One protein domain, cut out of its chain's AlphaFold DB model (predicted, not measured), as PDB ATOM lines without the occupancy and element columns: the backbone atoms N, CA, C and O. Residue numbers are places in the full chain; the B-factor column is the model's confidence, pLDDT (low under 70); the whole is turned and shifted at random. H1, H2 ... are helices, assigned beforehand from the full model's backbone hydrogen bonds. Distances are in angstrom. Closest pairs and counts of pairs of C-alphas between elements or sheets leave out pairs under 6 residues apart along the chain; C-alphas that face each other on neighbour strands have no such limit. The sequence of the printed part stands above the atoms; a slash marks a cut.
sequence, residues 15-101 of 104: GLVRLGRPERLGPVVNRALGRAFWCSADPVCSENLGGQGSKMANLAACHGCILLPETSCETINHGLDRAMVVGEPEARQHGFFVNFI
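This is residues 15 to 101 of the 104 residues of an uncharacterized protein of bioreactor metagenome (UniProt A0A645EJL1). What is the shape? There is little regular structure: one long helix, H2, is an arm with short H1 at its first end, and loops with short H3 and H4 gather towards its other end. What makes it up? The 87 printed residues, all helix by class, have named helices H1 H2 H3 H4, holding only 29 residues, and no named strand. It is compact, with a radius of gyration of the C-alphas of 13.9 A and spans of 41 by 32 by 19 A.

Where are the helices? H1, residues 15 to 19, 6.5 A long, begins at C-alpha 15 (182.590, 180.595, 245.293). H2 is residues 22 to 37, 22.7 A; H3 is 44 to 47, 5.2 A. Where does H4 end? H4, residues 83 to 86, 5.2 A, ends at C-alpha 86 (168.886, 182.253, 221.604).

What does H2 touch? With residues 24 to 28 alone it only just touches H1, only at the corner, with 3 pairs of C-alphas within 8 A; the closest C-alphas, of Leu 19 and Leu 25, are 5.7 A apart. With residues 33 to 37 alone it touches H4; the closest C-alphas, of Phe 37 and Val 86, are 5.6 A apart. And H3? It is close to but not clearly touching H4, the closest C-alphas, of Ser 46 and Ala 83, being 7.1 A apart, and apart from H2. Are the backbones bonded? O i to N i+4 pairs are within hydrogen-bond range throughout H1 and in 10 of 12 in H2; H3 and H4 are too short for such a pair.

Is it cut? The printed part has no cut; H3 to H4 is a long link of 35 residues. Where is confidence low? Residues 48 to 56 have pLDDT under 70.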
ATOM      1  N   GLY A  15     182.223 180.420 246.699       82.88
ATOM      2  CA  GLY A  15     182.590 180.595 245.293       82.88
ATOM      3  C   GLY A  15     181.392 180.961 244.409       82.88
ATOM      4  O   GLY A  15     181.485 181.906 243.627       82.88
ATOM      5  N   LEU A  16     180.250 180.286 244.582       82.12
ATOM      6  CA  LEU A  16     179.016 180.564 243.836       82.12
ATOM      7  C   LEU A  16     178.397 181.901 244.251       82.12
ATOM      8  O   LEU A  16     178.044 182.707 243.393       82.12
ATOM      9  N   VAL A  17     178.362 182.193 245.555       85.06
ATOM     10  CA  VAL A  17     177.910 183.500 246.069       85.06
ATOM     11  C   VAL A  17     178.739 184.633 245.462       85.06
ATOM     12  O   VAL A  17     178.202 185.657 245.044       85.06
ATOM     13  N   ARG A  18     180.059 184.442 245.344       86.62
ATOM     14  CA  ARG A  18     180.953 185.420 244.716       86.62
ATOM     15  C   ARG A  18     180.645 185.623 243.233       86.62
ATOM     16  O   ARG A  18     180.750 186.753 242.769       86.62
ATOM     17  N   LEU A  19     180.268 184.577 242.495       88.94
ATOM     18  CA  LEU A  19     179.835 184.702 241.096       88.94
ATOM     19  C   LEU A  19     178.526 185.488 240.952       88.94
ATOM     20  O   LEU A  19     178.321 186.110 239.915       88.94
ATOM     21  N   GLY A  20     177.689 185.521 241.991       88.81
ATOM     22  CA  GLY A  20     176.450 186.301 242.015       88.81
ATOM     23  C   GLY A  20     176.632 187.818 242.145       88.81
ATOM     24  O   GLY A  20     175.641 188.547 242.099       88.81
ATOM     25  N   ARG A  21     177.866 188.317 242.310       90.00
ATOM     26  CA  ARG A  21     178.140 189.762 242.352       90.00
ATOM     27  C   ARG A  21     177.903 190.413 240.980       90.00
ATOM     28  O   ARG A  21     178.251 189.784 239.976       90.00
ATOM     29  N   PRO A  22     177.370 191.649 240.905       89.25
ATOM     30  CA  PRO A  22     177.028 192.307 239.636       89.25
ATOM     31  C   PRO A  22     178.165 192.306 238.607       89.25
ATOM     32  O   PRO A  22     177.948 191.988 237.441       89.25
ATOM     33  N   GLU A  23     179.394 192.558 239.054       91.69
ATOM     34  CA  GLU A  23     180.595 192.600 238.218       91.69
ATOM     35  C   GLU A  23     181.034 191.226 237.675       91.69
ATOM     36  O   GLU A  23     181.872 191.150 236.778       91.69
ATOM     37  N   ARG A  24     180.483 190.123 238.201       90.88
ATOM     38  CA  ARG A  24     180.809 188.746 237.783       90.88
ATOM     39  C   ARG A  24     179.654 188.035 237.096       90.88
ATOM     40  O   ARG A  24     179.904 187.235 236.193       90.88
ATOM     41  N   LEU A  25     178.419 188.323 237.497       92.06
ATOM     42  CA  LEU A  25     177.235 187.628 237.004       92.06
ATOM     43  C   LEU A  25     176.992 187.899 235.516       92.06
ATOM     44  O   LEU A  25     176.777 186.951 234.764       92.06
ATOM     45  N   GLY A  26     177.098 189.155 235.072       91.31
ATOM     46  CA  GLY A  26     176.919 189.523 233.659       91.31
ATOM     47  C   GLY A  26     177.822 188.715 232.714       91.31
ATOM     48  O   GLY A  26     177.312 188.018 231.838       91.31
ATOM     49  N   PRO A  27     179.152 188.688 232.934       91.69
ATOM     50  CA  PRO A  27     180.060 187.846 232.154       91.69
ATOM     51  C   PRO A  27     179.738 186.345 232.199       91.69
ATOM     52  O   PRO A  27     179.976 185.642 231.218       91.69
ATOM     53  N   VAL A  28     179.230 185.822 233.323       92.06
ATOM     54  CA  VAL A  28     178.800 184.415 233.427       92.06
ATOM     55  C   VAL A  28     177.599 184.152 232.522       92.06
ATOM     56  O   VAL A  28     177.633 183.196 231.748       92.06
ATOM     57  N   VAL A  29     176.580 185.014 232.578       91.50
ATOM     58  CA  VAL A  29     175.379 184.913 231.738       91.50
ATOM     59  C   VAL A  29     175.745 185.040 230.259       91.50
ATOM     60  O   VAL A  29     175.361 184.177 229.477       91.50
ATOM     61  N   ASN A  30     176.577 186.013 229.876       91.62
ATOM     62  CA  ASN A  30     177.011 186.183 228.483       91.62
ATOM     63  C   ASN A  30     177.737 184.946 227.941       91.62
ATOM     64  O   ASN A  30     177.477 184.517 226.818       91.62
ATOM     65  N   ARG A  31     178.606 184.314 228.742       91.12
ATOM     66  CA  ARG A  31     179.246 183.048 228.341       91.12
ATOM     67  C   ARG A  31     178.241 181.906 228.209       91.12
ATOM     68  O   ARG A  31     178.384 181.091 227.304       91.12
ATOM     69  N   ALA A  32     177.249 181.829 229.095       91.81
ATOM     70  CA  ALA A  32     176.196 180.819 229.011       91.81
ATOM     71  C   ALA A  32     175.347 181.001 227.741       91.81
ATOM     72  O   ALA A  32     175.134 180.032 227.016       91.81
ATOM     73  N   LEU A  33     174.957 182.239 227.423       93.06
ATOM     74  CA  LEU A  33     174.256 182.585 226.184       93.06
ATOM     75  C   LEU A  33     175.098 182.254 224.946       93.06
ATOM     76  O   LEU A  33     174.596 181.627 224.019       93.06
ATOM     77  N   GLY A  34     176.392 182.589 224.955       90.56
ATOM     78  CA  GLY A  34     177.315 182.246 223.870       90.56
ATOM     79  C   GLY A  34     177.446 180.735 223.647       90.56
ATOM     80  O   GLY A  34     177.442 180.283 222.507       90.56
ATOM     81  N   ARG A  35     177.489 179.934 224.722       90.81
ATOM     82  CA  ARG A  35     177.467 178.463 224.620       90.81
ATOM     83  C   ARG A  35     176.138 177.944 224.078       90.81
ATOM     84  O   ARG A  35     176.145 177.055 223.241       90.81
ATOM     85  N   ALA A  36     175.016 178.496 224.534       92.25
ATOM     86  CA  ALA A  36     173.695 178.103 224.053       92.25
ATOM     87  C   ALA A  36     173.481 178.474 222.578       92.25
ATOM     88  O   ALA A  36     172.746 177.776 221.884       92.25
ATOM     89  N   PHE A  37     174.137 179.534 222.090       91.50
ATOM     90  CA  PHE A  37     174.005 180.034 220.721       91.50
ATOM     91  C   PHE A  37     174.393 178.995 219.664       91.50
ATOM     92  O   PHE A  37     173.781 178.965 218.601       91.50
ATOM     93  N   TRP A  38     175.345 178.105 219.931       90.44
ATOM     94  CA  TRP A  38     175.822 177.144 218.938       90.44
ATOM     95  C   TRP A  38     175.664 175.700 219.414       90.44
ATOM     96  O   TRP A  38     175.963 175.384 220.564       90.44
ATOM     97  N   CYS A  39     175.220 174.814 218.523       92.81
ATOM     98  CA  CYS A  39     175.173 173.380 218.766       92.81
ATOM     99  C   CYS A  39     175.751 172.638 217.559       92.81
ATOM    100  O   CYS A  39     175.343 172.865 216.425       92.81
ATOM    101  N   SER A  40     176.667 171.701 217.802       93.12
ATOM    102  CA  SER A  40     177.269 170.877 216.745       93.12
ATOM    103  C   SER A  40     176.285 169.917 216.074       93.12
ATOM    104  O   SER A  40     176.620 169.314 215.061       93.12
ATOM    105  N   ALA A  41     175.117 169.712 216.683       91.69
ATOM    106  CA  ALA A  41     174.069 168.827 216.191       91.69
ATOM    107  C   ALA A  41     172.952 169.586 215.453       91.69
ATOM    108  O   ALA A  41     171.940 168.980 215.111       91.69
ATOM    109  N   ASP A  42     173.097 170.892 215.226       91.25
ATOM    110  CA  ASP A  42     172.174 171.630 214.362       91.25
ATOM    111  C   ASP A  42     172.310 171.187 212.892       91.25
ATOM    112  O   ASP A  42     173.420 170.861 212.461       91.25
ATOM    113  N   PRO A  43     171.209 171.171 212.113       89.62
ATOM    114  CA  PRO A  43     169.850 171.597 212.481       89.62
ATOM    115  C   PRO A  43     169.022 170.512 213.191       89.62
ATOM    116  O   PRO A  43     167.985 170.815 213.766       89.62
ATOM    117  N   VAL A  44     169.499 169.263 213.249       87.75
ATOM    118  CA  VAL A  44     168.766 168.135 213.862       87.75
ATOM    119  C   VAL A  44     168.390 168.415 215.320       87.75
ATOM    120  O   VAL A  44     167.323 168.020 215.775       87.75
ATOM    121  N   CYS A  45     169.252 169.104 216.071       89.38
ATOM    122  CA  CYS A  45     168.959 169.494 217.444       89.38
ATOM    123  C   CYS A  45     167.801 170.497 217.538       89.38
ATOM    124  O   CYS A  45     167.015 170.374 218.469       89.38
ATOM    125  N   SER A  46     167.721 171.491 216.648       88.25
ATOM    126  CA  SER A  46     166.675 172.524 216.666       88.25
ATOM    127  C   SER A  46     165.373 172.073 216.005       88.25
ATOM    128  O   SER A  46     164.307 172.426 216.486       88.25
ATOM    129  N   GLU A  47     165.440 171.227 214.977       82.38
ATOM    130  CA  GLU A  47     164.266 170.699 214.265       82.38
ATOM    131  C   GLU A  47     163.483 169.649 215.072       82.38
ATOM    132  O   GLU A  47     162.332 169.336 214.752       82.38
ATOM    133  N   ASN A  48     164.093 169.071 216.113       66.19
ATOM    134  CA  ASN A  48     163.475 168.003 216.888       66.19
ATOM    135  C   ASN A  48     162.412 168.558 217.851       66.19
ATOM    136  O   ASN A  48     162.687 168.911 219.000       66.19
ATOM    137  N   LEU A  49     161.168 168.595 217.372       56.84
ATOM    138  CA  LEU A  49     159.953 168.878 218.137       56.84
ATOM    139  C   LEU A  49     159.635 167.721 219.106       56.84
ATOM    140  O   LEU A  49     158.706 166.954 218.876       56.84
ATOM    141  N   GLY A  50     160.407 167.575 220.184       54.97
ATOM    142  CA  GLY A  50     160.134 166.589 221.231       54.97
ATOM    143  C   GLY A  50     160.499 165.159 220.824       54.97
ATOM    144  O   GLY A  50     159.744 164.452 220.160       54.97
ATOM    145  N   GLY A  51     161.665 164.692 221.278       54.06
ATOM    146  CA  GLY A  51     162.065 163.293 221.117       54.06
ATOM    147  C   GLY A  51     161.070 162.308 221.755       54.06
ATOM    148  O   GLY A  51     160.382 162.626 222.726       54.06
ATOM    149  N   GLN A  52     161.012 161.080 221.227       52.09
ATOM    150  CA  GLN A  52     160.175 160.009 221.780       52.09
ATOM    151  C   GLN A  52     160.689 159.519 223.151       52.09
ATOM    152  O   GLN A  52     161.891 159.335 223.340       52.09
ATOM    153  N   GLY A  53     159.775 159.257 224.096       57.91
ATOM    154  CA  GLY A  53     160.070 158.768 225.458       57.91
ATOM    155  C   GLY A  53     159.803 159.814 226.548       57.91
ATOM    156  O   GLY A  53     159.438 160.930 226.236       57.91
ATOM    157  N   SER A  54     159.997 159.505 227.837       54.62
ATOM    158  CA  SER A  54     159.620 160.364 228.991       54.62
ATOM    159  C   SER A  54     160.200 161.795 229.015       54.62
ATOM    160  O   SER A  54     159.800 162.603 229.849       54.62
ATOM    161  N   LYS A  55     161.106 162.121 228.085       56.25
ATOM    162  CA  LYS A  55     161.735 163.433 227.875       56.25
ATOM    163  C   LYS A  55     161.016 164.306 226.823       56.25
ATOM    164  O   LYS A  55     161.607 165.284 226.376       56.25
ATOM    165  N   MET A  56     159.757 164.000 226.461       60.56
ATOM    166  CA  MET A  56     158.942 164.724 225.446       60.56
ATOM    167  C   MET A  56     158.805 166.245 225.674       60.56
ATOM    168  O   MET A  56     158.270 166.941 224.820       60.56
ATOM    169  N   ALA A  57     159.243 166.765 226.824       71.19
ATOM    170  CA  ALA A  57     159.215 168.188 227.157       71.19
ATOM    171  C   ALA A  57     160.430 168.980 226.636       71.19
ATOM    172  O   ALA A  57     160.433 170.204 226.731       71.19
ATOM    173  N   ASN A  58     161.471 168.308 226.139       84.69
ATOM    174  CA  ASN A  58     162.660 168.978 225.619       84.69
ATOM    175  C   ASN A  58     162.533 169.228 224.113       84.69
ATOM    176  O   ASN A  58     162.159 168.318 223.373       84.69
ATOM    177  N   LEU A  59     162.890 170.435 223.674       88.62
ATOM    178  CA  LEU A  59     162.922 170.831 222.261       88.62
ATOM    179  C   LEU A  59     164.376 170.919 221.792       88.62
ATOM    180  O   LEU A  59     165.048 169.889 221.733       88.62
ATOM    181  N   ALA A  60     164.906 172.124 221.546       91.62
ATOM    182  CA  ALA A  60     166.283 172.318 221.105       91.62
ATOM    183  C   ALA A  60     167.298 172.087 222.244       91.62
ATOM    184  O   ALA A  60     167.966 173.011 222.722       91.62
ATOM    185  N   ALA A  61     167.411 170.837 222.699       90.44
ATOM    186  CA  ALA A  61     168.214 170.416 223.837       90.44
ATOM    187  C   ALA A  61     168.888 169.056 223.596       90.44
ATOM    188  O   ALA A  61     168.238 168.025 223.439       90.44
ATOM    189  N   CYS A  62     170.219 169.035 223.640       89.81
ATOM    190  CA  CYS A  62     171.020 167.816 223.586       89.81
ATOM    191  C   CYS A  62     172.282 167.939 224.455       89.81
ATOM    192  O   CYS A  62     172.574 169.001 225.014       89.81
ATOM    193  N   HIS A  63     173.059 166.856 224.548       89.50
ATOM    194  CA  HIS A  63     174.338 166.837 225.270       89.50
ATOM    195  C   HIS A  63     175.402 167.759 224.659       89.50
ATOM    196  O   HIS A  63     176.349 168.132 225.343       89.50
ATOM    197  N   GLY A  64     175.241 168.155 223.392       89.19
ATOM    198  CA  GLY A  64     176.118 169.120 222.732       89.19
ATOM    199  C   GLY A  64     175.875 170.575 223.140       89.19
ATOM    200  O   GLY A  64     176.741 171.409 222.890       89.19
ATOM    201  N   CYS A  65     174.735 170.899 223.765       91.94
ATOM    202  CA  CYS A  65     174.371 172.284 224.077       91.94
ATOM    203  C   CYS A  65     173.966 172.514 225.542       91.94
ATOM    204  O   CYS A  65     174.681 173.224 226.249       91.94
ATOM    205  N   ILE A  66     172.840 171.955 226.004       91.50
ATOM    206  CA  ILE A  66     172.216 172.360 227.281       91.50
ATOM    207  C   ILE A  66     171.821 171.214 228.222       91.50
ATOM    208  O   ILE A  66     171.432 171.496 229.352       91.50
ATOM    209  N   LEU A  67     171.950 169.943 227.820       90.62
ATOM    210  CA  LEU A  67     171.814 168.839 228.780       90.62
ATOM    211  C   LEU A  67     173.059 168.775 229.673       90.62
ATOM    212  O   LEU A  67     174.186 168.685 229.185       90.62
ATOM    213  N   LEU A  68     172.846 168.798 230.985       89.94
ATOM    214  CA  LEU A  68     173.885 168.704 232.011       89.94
ATOM    215  C   LEU A  68     174.002 167.264 232.543       89.94
ATOM    216  O   LEU A  68     173.108 166.451 232.289       89.94
ATOM    217  N   PRO A  69     175.056 166.922 233.312       89.44
ATOM    218  CA  PRO A  69     175.047 165.699 234.114       89.44
ATOM    219  C   PRO A  69     173.770 165.625 234.961       89.44
ATOM    220  O   PRO A  69     173.334 166.636 235.509       89.44
ATOM    221  N   GLU A  70     173.162 164.446 235.060       79.25
ATOM    222  CA  GLU A  70     171.792 164.281 235.578       79.25
ATOM    223  C   GLU A  70     171.615 164.838 236.995       79.25
ATOM    224  O   GLU A  70     170.625 165.505 237.274       79.25
ATOM    225  N   THR A  71     172.612 164.659 237.862       83.62
ATOM    226  CA  THR A  71     172.608 165.162 239.247       83.62
ATOM    227  C   THR A  71     172.851 166.667 239.370       83.62
ATOM    228  O   THR A  71     172.705 167.224 240.452       83.62
ATOM    229  N   SER A  72     173.239 167.340 238.283       87.00
ATOM    230  CA  SER A  72     173.468 168.792 238.262       87.00
ATOM    231  C   SER A  72     172.193 169.591 237.999       87.00
ATOM    232  O   SER A  72     172.185 170.802 238.201       87.00
ATOM    233  N   CYS A  73     171.133 168.938 237.520       85.44
ATOM    234  CA  CYS A  73     169.861 169.574 237.220       85.44
ATOM    235  C   CYS A  73     168.804 169.085 238.210       85.44
ATOM    236  O   CYS A  73     168.460 167.907 238.219       85.44
ATOM    237  N   GLU A  74     168.246 169.995 239.007       87.38
ATOM    238  CA  GLU A  74     167.189 169.661 239.973       87.38
ATOM    239  C   GLU A  74     165.928 169.084 239.305       87.38
ATOM    240  O   GLU A  74     165.208 168.299 239.916       87.38
ATOM    241  N   THR A  75     165.694 169.415 238.030       87.62
ATOM    242  CA  THR A  75     164.591 168.882 237.216       87.62
ATOM    243  C   THR A  75     165.008 167.722 236.309       87.62
ATOM    244  O   THR A  75     164.232 167.314 235.449       87.62
ATOM    245  N   ILE A  76     166.222 167.178 236.472       88.50
ATOM    246  CA  ILE A  76     166.740 166.028 235.707       88.50
ATOM    247  C   ILE A  76     166.688 166.285 234.186       88.50
ATOM    248  O   ILE A  76     166.320 165.436 233.376       88.50
ATOM    249  N   ASN A  77     167.080 167.495 233.779       88.12
ATOM    250  CA  ASN A  77     167.064 167.965 232.394       88.12
ATOM    251  C   ASN A  77     165.684 167.866 231.708       88.12
ATOM    252  O   ASN A  77     165.608 167.471 230.543       88.12
ATOM    253  N   HIS A  78     164.597 168.204 232.404       86.94
ATOM    254  CA  HIS A  78     163.253 168.286 231.821       86.94
ATOM    255  C   HIS A  78     162.832 169.730 231.512       86.94
ATOM    256  O   HIS A  78     163.086 170.635 232.305       86.94
ATOM    257  N   GLY A  79     162.128 169.915 230.389       87.25
ATOM    258  CA  GLY A  79     161.548 171.197 229.969       87.25
ATOM    259  C   GLY A  79     162.561 172.162 229.352       87.25
ATOM    260  O   GLY A  79     162.430 173.374 229.504       87.25
ATOM    261  N   LEU A  80     163.609 171.634 228.724       90.00
ATOM    262  CA  LEU A  80     164.722 172.415 228.204       90.00
ATOM    263  C   LEU A  80     164.556 172.735 226.718       90.00
ATOM    264  O   LEU A  80     164.321 171.851 225.893       90.00
ATOM    265  N   ASP A  81     164.766 174.003 226.380       91.38
ATOM    266  CA  ASP A  81     164.787 174.498 225.010       91.38
ATOM    267  C   ASP A  81     165.729 175.705 224.892       91.38
ATOM    268  O   ASP A  81     165.464 176.772 225.451       91.38
ATOM    269  N   ARG A  82     166.848 175.561 224.167       93.12
ATOM    270  CA  ARG A  82     167.751 176.702 223.953       93.12
ATOM    271  C   ARG A  82     167.185 177.694 222.939       93.12
ATOM    272  O   ARG A  82     167.545 178.866 223.013       93.12
ATOM    273  N   ALA A  83     166.317 177.267 222.017       92.56
ATOM    274  CA  ALA A  83     165.790 178.132 220.965       92.56
ATOM    275  C   ALA A  83     164.922 179.257 221.548       92.56
ATOM    276  O   ALA A  83     165.036 180.399 221.110       92.56
ATOM    277  N   MET A  84     164.175 178.999 222.626       92.31
ATOM    278  CA  MET A  84     163.496 180.049 223.399       92.31
ATOM    279  C   MET A  84     164.445 181.173 223.860       92.31
ATOM    280  O   MET A  84     164.074 182.345 223.913       92.31
ATOM    281  N   VAL A  85     165.691 180.828 224.191       94.06
ATOM    282  CA  VAL A  85     166.688 181.758 224.738       94.06
ATOM    283  C   VAL A  85     167.447 182.484 223.625       94.06
ATOM    284  O   VAL A  85     167.621 183.700 223.699       94.06
ATOM    285  N   VAL A  86     167.912 181.755 222.603       93.31
ATOM    286  CA  VAL A  86     168.886 182.253 221.604       93.31
ATOM    287  C   VAL A  86     168.423 182.150 220.146       93.31
ATOM    288  O   VAL A  86     169.187 182.478 219.235       93.31
ATOM    289  N   GLY A  87     167.194 181.685 219.929       92.44
ATOM    290  CA  GLY A  87     166.619 181.393 218.622       92.44
ATOM    291  C   GLY A  87     167.225 180.153 217.964       92.44
ATOM    292  O   GLY A  87     168.257 179.622 218.383       92.44
ATOM    293  N   GLU A  88     166.568 179.697 216.906       91.19
ATOM    294  CA  GLU A  88     167.080 178.642 216.029       91.19
ATOM    295  C   GLU A  88     168.166 179.200 215.097       91.19
ATOM    296  O   GLU A  88     168.201 180.417 214.871       91.19
ATOM    297  N   PRO A  89     169.054 178.358 214.535       89.19
ATOM    298  CA  PRO A  89     170.105 178.811 213.624       89.19
ATOM    299  C   PRO A  89     169.589 179.713 212.493       89.19
ATOM    300  O   PRO A  89     170.202 180.746 212.221       89.19
ATOM    301  N   GLU A  90     168.434 179.379 211.920       88.75
ATOM    302  CA  GLU A  90     167.778 180.070 210.808       88.75
ATOM    303  C   GLU A  90     166.848 181.213 211.256       88.75
ATOM    304  O   GLU A  90     166.421 182.021 210.431       88.75
ATOM    305  N   ALA A  91     166.528 181.305 212.551       89.75
ATOM    306  CA  ALA A  91     165.516 182.220 213.082       89.75
ATOM    307  C   ALA A  91     165.921 182.855 214.428       89.75
ATOM    308  O   ALA A  91     165.145 182.925 215.386       89.75
ATOM    309  N   ARG A  92     167.163 183.347 214.499       90.62
ATOM    310  CA  ARG A  92     167.776 183.936 215.706       90.62
ATOM    311  C   ARG A  92     166.964 185.058 216.337       90.62
ATOM    312  O   ARG A  92     166.958 185.192 217.557       90.62
ATOM    313  N   GLN A  93     166.260 185.835 215.520       91.56
ATOM    314  CA  GLN A  93     165.428 186.956 215.955       91.56
ATOM    315  C   GLN A  93     164.295 186.562 216.914       91.56
ATOM    316  O   GLN A  93     163.756 187.434 217.587       91.56
ATOM    317  N   HIS A  94     163.931 185.278 216.992       91.50
ATOM    318  CA  HIS A  94     162.891 184.798 217.904       91.50
ATOM    319  C   HIS A  94     163.409 184.480 219.318       91.50
ATOM    320  O   HIS A  94     162.606 184.258 220.220       91.50
ATOM    321  N   GLY A  95     164.729 184.464 219.539       93.50
ATOM    322  CA  GLY A  95     165.308 184.211 220.858       93.50
ATOM    323  C   GLY A  95     165.128 185.386 221.816       93.50
ATOM    324  O   GLY A  95     165.402 186.532 221.459       93.50
ATOM    325  N   PHE A  96     164.753 185.109 223.067       94.88
ATOM    326  CA  PHE A  96     164.534 186.143 224.087       94.88
ATOM    327  C   PHE A  96     165.754 187.060 224.303       94.88
ATOM    328  O   PHE A  96     165.605 188.264 224.507       94.88
ATOM    329  N   PHE A  97     166.971 186.511 224.227       93.69
ATOM    330  CA  PHE A  97     168.219 187.249 224.444       93.69
ATOM    331  C   PHE A  97     168.942 187.651 223.154       93.69
ATOM    332  O   PHE A  97     170.121 187.992 223.213       93.69
ATOM    333  N   VAL A  98     168.281 187.656 221.991       87.62
ATOM    334  CA  VAL A  98     168.954 187.945 220.709       87.62
ATOM    335  C   VAL A  98     169.745 189.264 220.718       87.62
ATOM    336  O   VAL A  98     170.859 189.316 220.212       87.62
ATOM    337  N   ASN A  99     169.242 190.300 221.396       88.00
ATOM    338  CA  ASN A  99     169.906 191.608 221.488       88.00
ATOM    339  C   ASN A  99     171.119 191.647 222.442       88.00
ATOM    340  O   ASN A  99     171.837 192.645 222.477       88.00
ATOM    341  N   PHE A 100     171.341 190.589 223.228       84.38
ATOM    342  CA  PHE A 100     172.450 190.466 224.181       84.38
ATOM    343  C   PHE A 100     173.597 189.600 223.645       84.38
ATOM    344  O   PHE A 100     174.691 189.603 224.210       84.38
ATOM    345  N   ILE A 101     173.367 188.851 222.566       76.00
ATOM    346  CA  ILE A 101     174.346 187.929 221.992       76.00
ATOM    347  C   ILE A 101     175.051 188.628 220.830       76.00
ATOM    348  O   ILE A 101     174.415 189.008 219.855       76.00
TER     349      ILE A 101